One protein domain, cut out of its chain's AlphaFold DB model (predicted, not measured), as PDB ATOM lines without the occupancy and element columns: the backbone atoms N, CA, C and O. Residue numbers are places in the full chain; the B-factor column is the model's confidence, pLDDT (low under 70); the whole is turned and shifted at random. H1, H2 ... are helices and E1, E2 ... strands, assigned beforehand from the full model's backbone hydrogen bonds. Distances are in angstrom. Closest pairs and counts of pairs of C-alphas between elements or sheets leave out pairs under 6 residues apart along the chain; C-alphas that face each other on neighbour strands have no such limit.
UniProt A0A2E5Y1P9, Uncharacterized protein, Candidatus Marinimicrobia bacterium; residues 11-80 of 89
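This is residues 11 to 80 of the 89 residues of an uncharacterized protein of Candidatus Marinimicrobia bacterium (UniProt A0A2E5Y1P9). With little regular structure, the domain is a small twisted sheet of four short strands, H1 covering one face, with long loops, residues 22 to 35 and 40 to 58, towards opposite ends. The 70 printed residues, 26 in named elements, run H1, E1, E2, E3, E4, class mixed. The sheet, E1 E2 E3 E4, is a meander, each strand the antiparallel neighbour of the one before. The whole is compact, radius of gyration of the C-alphas 12.6 A, spanning 38 by 23 by 15 A.

H1, residues 11 to 21, is on the sheet, two layers, at a height over the sheet of 9.5 A. Its closest C-alphas to E2, residues 59 to 63, are Ala 19 and Ile 62, 6.9 A. Every O i to N i+4 pair of H1 is within hydrogen-bond range. Hairpins join E1, residues 36 to 39, to E2 (N 37 and O 61, 2.9 A), E2 to E3, residues 70 to 72 (N 71 and O 62, 2.8 A), and E3 to E4, residues 77 to 79 (N 70 and O 79, 2.8 A).

H1, 15.3 A long, begins at C-alpha 11 (134.013, 140.452, 77.711). E2 measures 12.8 A; E4 ends at C-alpha 79 (142.475, 150.426, 92.119).

The printed part has no cut. Links H1 to E1 and E1 to E2 are long. Residues 33 to 59 have pLDDT under 70.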
ATOM      1  N   HIS A  11     133.254 139.788  76.657       72.25
ATOM      2  CA  HIS A  11     134.013 140.452  77.711       72.25
ATOM      3  C   HIS A  11     134.718 139.437  78.611       72.25
ATOM      4  O   HIS A  11     135.899 139.646  78.902       72.25
ATOM      5  N   PHE A  12     134.068 138.318  78.951       75.69
ATOM      6  CA  PHE A  12     134.705 137.219  79.686       75.69
ATOM      7  C   PHE A  12     135.928 136.667  78.937       75.69
ATOM      8  O   PHE A  12     137.040 136.689  79.466       75.69
ATOM      9  N   LYS A  13     135.776 136.289  77.658       79.69
ATOM     10  CA  LYS A  13     136.891 135.794  76.820       79.69
ATOM     11  C   LYS A  13     138.033 136.805  76.696       79.69
ATOM     12  O   LYS A  13     139.210 136.437  76.679       79.69
ATOM     13  N   LYS A  14     137.708 138.098  76.606       82.25
ATOM     14  CA  LYS A  14     138.710 139.173  76.531       82.25
ATOM     15  C   LYS A  14     139.523 139.269  77.823       82.25
ATOM     16  O   LYS A  14     140.748 139.353  77.770       82.25
ATOM     17  N   ILE A  15     138.844 139.251  78.963       79.81
ATOM     18  CA  ILE A  15     139.444 139.305  80.295       79.81
ATOM     19  C   ILE A  15     140.290 138.056  80.566       79.81
ATOM     20  O   ILE A  15     141.434 138.173  80.998       79.81
ATOM     21  N   GLU A  16     139.785 136.871  80.226       81.88
ATOM     22  CA  GLU A  16     140.528 135.619  80.355       81.88
ATOM     23  C   GLU A  16     141.826 135.653  79.534       81.88
ATOM     24  O   GLU A  16     142.900 135.292  80.025       81.88
ATOM     25  N   LYS A  17     141.765 136.164  78.297       85.00
ATOM     26  CA  LYS A  17     142.959 136.354  77.468       85.00
ATOM     27  C   LYS A  17     143.966 137.291  78.133       85.00
ATOM     28  O   LYS A  17     145.160 136.993  78.120       85.00
ATOM     29  N   ILE A  18     143.520 138.403  78.719       83.44
ATOM     30  CA  ILE A  18     144.401 139.331  79.442       83.44
ATOM     31  C   ILE A  18     145.043 138.626  80.642       83.44
ATOM     32  O   ILE A  18     146.264 138.664  80.766       83.44
ATOM     33  N   ALA A  19     144.263 137.918  81.463       82.56
ATOM     34  CA  ALA A  19     144.774 137.197  82.630       82.56
ATOM     35  C   ALA A  19     145.868 136.184  82.246       82.56
ATOM     36  O   ALA A  19     146.888 136.076  82.921       82.56
ATOM     37  N   ARG A  20     145.711 135.485  81.114       85.00
ATOM     38  CA  ARG A  20     146.694 134.499  80.635       85.00
ATOM     39  C   ARG A  20     147.935 135.106  79.971       85.00
ATOM     40  O   ARG A  20     148.969 134.443  79.944       85.00
ATOM     41  N   THR A  21     147.841 136.312  79.403       86.75
ATOM     42  CA  THR A  21     148.894 136.890  78.538       86.75
ATOM     43  C   THR A  21     149.620 138.094  79.129       86.75
ATOM     44  O   THR A  21     150.682 138.452  78.624       86.75
ATOM     45  N   LYS A  22     149.073 138.739  80.163       87.56
ATOM     46  CA  LYS A  22     149.641 139.950  80.759       87.56
ATOM     47  C   LYS A  22     150.223 139.699  82.145       87.56
ATOM     48  O   LYS A  22     149.802 138.817  82.898       87.56
ATOM     49  N   GLU A  23     151.191 140.537  82.478       90.25
ATOM     50  CA  GLU A  23     151.779 140.651  83.804       90.25
ATOM     51  C   GLU A  23     151.276 141.933  84.459       90.25
ATOM     52  O   GLU A  23     150.976 142.921  83.789       90.25
ATOM     53  N   CYS A  24     151.139 141.908  85.779       87.50
ATOM     54  CA  CYS A  24     150.759 143.075  86.549       87.50
ATOM     55  C   CYS A  24     151.819 144.170  86.391       87.50
ATOM     56  O   CYS A  24     152.969 143.958  86.752       87.50
ATOM     57  N   ILE A  25     151.410 145.358  85.944       89.38
ATOM     58  CA  ILE A  25     152.307 146.508  85.727       89.38
ATOM     59  C   ILE A  25     152.970 146.977  87.037       89.38
ATOM     60  O   ILE A  25     154.039 147.573  87.016       89.38
ATOM     61  N   ILE A  26     152.348 146.701  88.188       87.19
ATOM     62  CA  ILE A  26     152.845 147.143  89.497       87.19
ATOM     63  C   ILE A  26     153.924 146.206  90.054       87.19
ATOM     64  O   ILE A  26     154.884 146.669  90.657       87.19
ATOM     65  N   CYS A  27     153.757 144.888  89.911       86.94
ATOM     66  CA  CYS A  27     154.640 143.907  90.559       86.94
ATOM     67  C   CYS A  27     155.292 142.905  89.602       86.94
ATOM     68  O   CYS A  27     155.938 141.964  90.063       86.94
ATOM     69  N   ASN A  28     155.096 143.072  88.292       89.44
ATOM     70  CA  ASN A  28     155.640 142.240  87.215       89.44
ATOM     71  C   ASN A  28     155.342 140.737  87.356       89.44
ATOM     72  O   ASN A  28     156.033 139.891  86.799       89.44
ATOM     73  N   ARG A  29     154.298 140.371  88.113       85.75
ATOM     74  CA  ARG A  29     153.849 138.979  88.235       85.75
ATOM     75  C   ARG A  29     152.764 138.663  87.222       85.75
ATOM     76  O   ARG A  29     151.879 139.482  86.972       85.75
ATOM     77  N   LYS A  30     152.784 137.434  86.706       84.88
ATOM     78  CA  LYS A  30     151.744 136.911  85.812       84.88
ATOM     79  C   LYS A  30     150.366 137.017  86.453       84.88
ATOM     80  O   LYS A  30     150.183 136.682  87.622       84.88
ATOM     81  N   LEU A  31     149.386 137.429  85.654       81.25
ATOM     82  CA  LEU A  31     147.986 137.493  86.072       81.25
ATOM     83  C   LEU A  31     147.267 136.142  85.920       81.25
ATOM     84  O   LEU A  31     146.089 136.039  86.236       81.25
ATOM     85  N   LYS A  32     147.962 135.085  85.483       70.25
ATOM     86  CA  LYS A  32     147.372 133.768  85.193       70.25
ATOM     87  C   LYS A  32     146.637 133.148  86.390       70.25
ATOM     88  O   LYS A  32     145.644 132.461  86.189       70.25
ATOM     89  N   ASP A  33     147.090 133.434  87.608       64.69
ATOM     90  CA  ASP A  33     146.537 132.865  88.845       64.69
ATOM     91  C   ASP A  33     145.576 133.829  89.556       64.69
ATOM     92  O   ASP A  33     145.349 133.726  90.764       64.69
ATOM     93  N   THR A  34     145.057 134.820  88.830       67.31
ATOM     94  CA  THR A  34     144.145 135.831  89.364       67.31
ATOM     95  C   THR A  34     142.688 135.474  89.113       67.31
ATOM     96  O   THR A  34     142.358 134.863  88.100       67.31
ATOM     97  N   GLY A  35     141.812 135.831  90.058       65.12
ATOM     98  CA  GLY A  35     140.373 135.702  89.853       65.12
ATOM     99  C   GLY A  35     139.882 136.754  88.861       65.12
ATOM    100  O   GLY A  35     140.380 137.885  88.849       65.12
ATOM    101  N   ILE A  36     138.918 136.370  88.029       68.75
ATOM    102  CA  ILE A  36     138.124 137.310  87.244       68.75
ATOM    103  C   ILE A  36     136.971 137.734  88.134       68.75
ATOM    104  O   ILE A  36     136.201 136.895  88.588       68.75
ATOM    105  N   TYR A  37     136.865 139.030  88.372       67.94
ATOM    106  CA  TYR A  37     135.821 139.578  89.211       67.94
ATOM    107  C   TYR A  37     134.780 140.276  88.353       67.94
ATOM    108  O   TYR A  37     135.116 140.909  87.352       67.94
ATOM    109  N   PHE A  38     133.518 140.185  88.753       64.38
ATOM    110  CA  PHE A  38     132.429 140.921  88.131       64.38
ATOM    111  C   PHE A  38     131.767 141.833  89.164       64.38
ATOM    112  O   PHE A  38     131.682 141.504  90.347       64.38
ATOM    113  N   SER A  39     131.319 142.997  88.708       59.19
ATOM    114  CA  SER A  39     130.471 143.898  89.488       59.19
ATOM    115  C   SER A  39     129.220 144.214  88.679       59.19
ATOM    116  O   SER A  39     129.306 144.436  87.469       59.19
ATOM    117  N   ASP A  40     128.071 144.157  89.350       54.16
ATOM    118  CA  ASP A  40     126.771 144.547  88.808       54.16
ATOM    119  C   ASP A  40     126.464 145.999  89.203       54.16
ATOM    120  O   ASP A  40     126.879 146.487  90.263       54.16
ATOM    121  N   ASP A  41     125.719 146.684  88.343       49.72
ATOM    122  CA  ASP A  41     125.535 148.133  88.319       49.72
ATOM    123  C   ASP A  41     124.760 148.705  89.520       49.72
ATOM    124  O   ASP A  41     124.627 149.918  89.696       49.72
ATOM    125  N   GLN A  42     124.297 147.848  90.433       47.88
ATOM    126  CA  GLN A  42     123.779 148.318  91.716       47.88
ATOM    127  C   GLN A  42     124.875 148.914  92.616       47.88
ATOM    128  O   GLN A  42     124.562 149.796  93.414       47.88
ATOM    129  N   TYR A  43     126.145 148.513  92.459       44.75
ATOM    130  CA  TYR A  43     127.260 148.984  93.300       44.75
ATOM    131  C   TYR A  43     128.231 149.959  92.594       44.75
ATOM    132  O   TYR A  43     128.983 150.668  93.265       44.75
ATOM    133  N   SER A  44     128.216 150.053  91.255       42.91
ATOM    134  CA  SER A  44     129.123 150.927  90.480       42.91
ATOM    135  C   SER A  44     128.651 152.368  90.287       42.91
ATOM    136  O   SER A  44     129.415 153.172  89.741       42.91
ATOM    137  N   ARG A  45     127.476 152.757  90.812       44.84
ATOM    138  CA  ARG A  45     127.039 154.173  90.834       44.84
ATOM    139  C   ARG A  45     128.056 155.108  91.498       44.84
ATOM    140  O   ARG A  45     128.053 156.302  91.228       44.84
ATOM    141  N   THR A  46     128.944 154.571  92.331       45.25
ATOM    142  CA  THR A  46     130.016 155.317  93.003       45.25
ATOM    143  C   THR A  46     131.281 155.524  92.160       45.25
ATOM    144  O   THR A  46     132.085 156.378  92.518       45.25
ATOM    145  N   ILE A  47     131.486 154.783  91.060       49.41
ATOM    146  CA  ILE A  47     132.731 154.845  90.257       49.41
ATOM    147  C   ILE A  47     132.518 155.553  88.911       49.41
ATOM    148  O   ILE A  47     133.428 156.216  88.414       49.41
ATOM    149  N   HIS A  48     131.313 155.497  88.342       43.06
ATOM    150  CA  HIS A  48     131.003 156.179  87.086       43.06
ATOM    151  C   HIS A  48     129.736 157.024  87.227       43.06
ATOM    152  O   HIS A  48     128.617 156.542  87.075       43.06
ATOM    153  N   TYR A  49     129.925 158.317  87.503       39.19
ATOM    154  CA  TYR A  49     128.873 159.319  87.362       39.19
ATOM    155  C   TYR A  49     128.347 159.305  85.916       39.19
ATOM    156  O   TYR A  49     129.032 159.750  84.998       39.19
ATOM    157  N   GLY A  50     127.116 158.818  85.728       41.97
ATOM    158  CA  GLY A  50     126.256 159.280  84.637       41.97
ATOM    159  C   GLY A  50     125.908 158.308  83.510       41.97
ATOM    160  O   GLY A  50     125.931 158.740  82.362       41.97
ATOM    161  N   GLN A  51     125.521 157.051  83.772       43.59
ATOM    162  CA  GLN A  51     124.825 156.256  82.743       43.59
ATOM    163  C   GLN A  51     123.574 155.525  83.252       43.59
ATOM    164  O   GLN A  51     123.428 155.224  84.430       43.59
ATOM    165  N   ASN A  52     122.639 155.357  82.313       45.81
ATOM    166  CA  ASN A  52     121.211 155.096  82.477       45.81
ATOM    167  C   ASN A  52     120.832 153.946  83.438       45.81
ATOM    168  O   ASN A  52     121.323 152.833  83.263       45.81
ATOM    169  N   PRO A  53     119.820 154.138  84.309       46.41
ATOM    170  CA  PRO A  53     119.403 153.179  85.343       46.41
ATOM    171  C   PRO A  53     118.724 151.887  84.835       46.41
ATOM    172  O   PRO A  53     118.242 151.099  85.643       46.41
ATOM    173  N   HIS A  54     118.659 151.652  83.520       44.34
ATOM    174  CA  HIS A  54     117.927 150.526  82.917       44.34
ATOM    175  C   HIS A  54     118.809 149.491  82.207       44.34
ATOM    176  O   HIS A  54     118.282 148.557  81.603       44.34
ATOM    177  N   LYS A  55     120.139 149.629  82.249       48.00
ATOM    178  CA  LYS A  55     121.052 148.709  81.565       48.00
ATOM    179  C   LYS A  55     121.980 148.064  82.588       48.00
ATOM    180  O   LYS A  55     122.923 148.699  83.037       48.00
ATOM    181  N   TYR A  56     121.703 146.810  82.944       51.28
ATOM    182  CA  TYR A  56     122.608 145.985  83.747       51.28
ATOM    183  C   TYR A  56     123.936 145.837  82.995       51.28
ATOM    184  O   TYR A  56     124.064 145.017  82.085       51.28
ATOM    185  N   ASN A  57     124.910 146.684  83.314       54.25
ATOM    186  CA  ASN A  57     126.247 146.594  82.754       54.25
ATOM    187  C   ASN A  57     127.077 145.705  83.682       54.25
ATOM    188  O   ASN A  57     127.465 146.120  84.769       54.25
ATOM    189  N   ILE A  58     127.350 144.473  83.252       58.72
ATOM    190  CA  ILE A  58     128.277 143.587  83.960       58.72
ATOM    191  C   ILE A  58     129.700 144.061  83.657       58.72
ATOM    192  O   ILE A  58     130.174 143.968  82.520       58.72
ATOM    193  N   TYR A  59     130.398 144.562  84.674       67.75
ATOM    194  CA  TYR A  59     131.787 144.990  84.542       67.75
ATOM    195  C   TYR A  59     132.729 143.884  84.993       67.75
ATOM    196  O   TYR A  59     132.820 143.578  86.180       67.75
ATOM    197  N   TYR A  60     133.474 143.326  84.041       72.62
ATOM    198  CA  TYR A  60     134.549 142.378  84.315       72.62
ATOM    199  C   TYR A  60     135.853 143.113  84.647       72.62
ATOM    200  O   TYR A  60     136.260 144.036  83.931       72.62
ATOM    201  N   SER A  61     136.525 142.659  85.702       78.38
ATOM    202  CA  SER A  61     137.812 143.165  86.177       78.38
ATOM    203  C   SER A  61     138.786 142.023  86.474       78.38
ATOM    204  O   SER A  61     138.382 140.901  86.773       78.38
ATOM    205  N   ILE A  62     140.085 142.312  86.405       82.81
ATOM    206  CA  ILE A  62     141.168 141.371  86.733       82.81
ATOM    207  C   ILE A  62     141.916 141.906  87.937       82.81
ATOM    208  O   ILE A  62     142.401 143.033  87.892       82.81
ATOM    209  N   GLY A  63     142.059 141.104  88.987       81.31
ATOM    210  CA  GLY A  63     142.773 141.531  90.187       81.31
ATOM    211  C   GLY A  63     144.097 140.800  90.391       81.31
ATOM    212  O   GLY A  63     144.123 139.598  90.607       81.31
ATOM    213  N   CYS A  64     145.226 141.502  90.443       82.06
ATOM    214  CA  CYS A  64     146.498 140.929  90.867       82.06
ATOM    215  C   CYS A  64     146.429 140.463  92.329       82.06
ATOM    216  O   CYS A  64     146.239 141.255  93.251       82.06
ATOM    217  N   ARG A  65     146.647 139.170  92.584       78.44
ATOM    218  CA  ARG A  65     146.656 138.626  93.953       78.44
ATOM    219  C   ARG A  65     147.852 139.089  94.788       78.44
ATOM    220  O   ARG A  65     147.738 139.112  96.012       78.44
ATOM    221  N   CYS A  66     148.959 139.462  94.140       81.38
ATOM    222  CA  CYS A  66     150.204 139.853  94.803       81.38
ATOM    223  C   CYS A  66     150.139 141.277  95.365       81.38
ATOM    224  O   CYS A  66     150.300 141.463  96.562       81.38
ATOM    225  N   CYS A  67     149.896 142.274  94.512       81.38
ATOM    226  CA  CYS A  67     149.900 143.691  94.901       81.38
ATOM    227  C   CYS A  67     148.499 144.296  95.013       81.38
ATOM    228  O   CYS A  67     148.368 145.497  95.202       81.38
ATOM    229  N   LYS A  68     147.458 143.473  94.849       80.06
ATOM    230  CA  LYS A  68     146.057 143.884  94.972       80.06
ATOM    231  C   LYS A  68     145.590 144.917  93.931       80.06
ATOM    232  O   LYS A  68     144.512 145.481  94.068       80.06
ATOM    233  N   ALA A  69     146.361 145.101  92.854       82.44
ATOM    234  CA  ALA A  69     145.986 145.917  91.701       82.44
ATOM    235  C   ALA A  69     144.784 145.334  90.953       82.44
ATOM    236  O   ALA A  69     144.743 144.136  90.696       82.44
ATOM    237  N   ILE A  70     143.846 146.178  90.551       82.44
ATOM    238  CA  ILE A  70     142.617 145.823  89.840       82.44
ATOM    239  C   ILE A  70     142.629 146.518  88.486       82.44
ATOM    240  O   ILE A  70     142.900 147.716  88.404       82.44
ATOM    241  N   TYR A  71     142.295 145.774  87.438       81.94
ATOM    242  CA  TYR A  71     142.314 146.235  86.059       81.94
ATOM    243  C   TYR A  71     140.952 146.089  85.388       81.94
ATOM    244  O   TYR A  71     140.260 145.093  85.601       81.94
ATOM    245  N   THR A  72     140.609 147.031  84.510       79.81
ATOM    246  CA  THR A  72     139.440 146.921  83.625       79.81
ATOM    247  C   THR A  72     139.643 145.848  82.547       79.81
ATOM    248  O   THR A  72     140.758 145.398  82.271       79.81
ATOM    249  N   SER A  73     138.581 145.522  81.804       78.44
ATOM    250  CA  SER A  73     138.658 144.726  80.561       78.44
ATOM    251  C   SER A  73     139.489 145.359  79.429       78.44
ATOM    252  O   SER A  73     139.682 144.740  78.376       78.44
ATOM    253  N   LYS A  74     139.956 146.601  79.590       82.88
ATOM    254  CA  LYS A  74     140.919 147.267  78.698       82.88
ATOM    255  C   LYS A  74     142.343 147.266  79.260       82.88
ATOM    256  O   LYS A  74     143.236 147.785  78.606       82.88
ATOM    257  N   PHE A  75     142.555 146.622  80.409       83.62
ATOM    258  CA  PHE A  75     143.822 146.581  81.129       83.62
ATOM    259  C   PHE A  75     144.276 147.941  81.686       83.62
ATOM    260  O   PHE A  75     145.465 148.200  81.842       83.62
ATOM    261  N   GLU A  76     143.317 148.805  82.018       84.69
ATOM    262  CA  GLU A  76     143.564 150.075  82.708       84.69
ATOM    263  C   GLU A  76     143.507 149.836  84.219       84.69
ATOM    264  O   GLU A  76     142.623 149.117  84.688       84.69
ATOM    265  N   LEU A  77     144.442 150.409  84.978       81.44
ATOM    266  CA  LEU A  77     144.469 150.291  86.437       81.44
ATOM    267  C   LEU A  77     143.312 151.094  87.048       81.44
ATOM    268  O   LEU A  77     143.192 152.290  86.803       81.44
ATOM    269  N   VAL A  78     142.487 150.436  87.858       77.69
ATOM    270  CA  VAL A  78     141.314 151.032  88.520       77.69
ATOM    271  C   VAL A  78     141.588 151.309  89.992       77.69
ATOM    272  O   VAL A  78     141.205 152.347  90.519       77.69
ATOM    273  N   SER A  79     142.226 150.361  90.677       74.50
ATOM    274  CA  SER A  79     142.475 150.426  92.119       74.50
ATOM    275  C   SER A  79     143.676 149.558  92.490       74.50
ATOM    276  O   SER A  79     144.065 148.673  91.731       74.50
ATOM    277  N   MET A  80     144.259 149.806  93.661       71.50
ATOM    278  CA  MET A  80     145.316 148.989  94.270       71.50
ATOM    279  C   MET A  80     144.916 148.422  95.640       71.50
ATOM    280  O   MET A  80     145.772 148.041  96.432       71.50
TER     281      MET A  80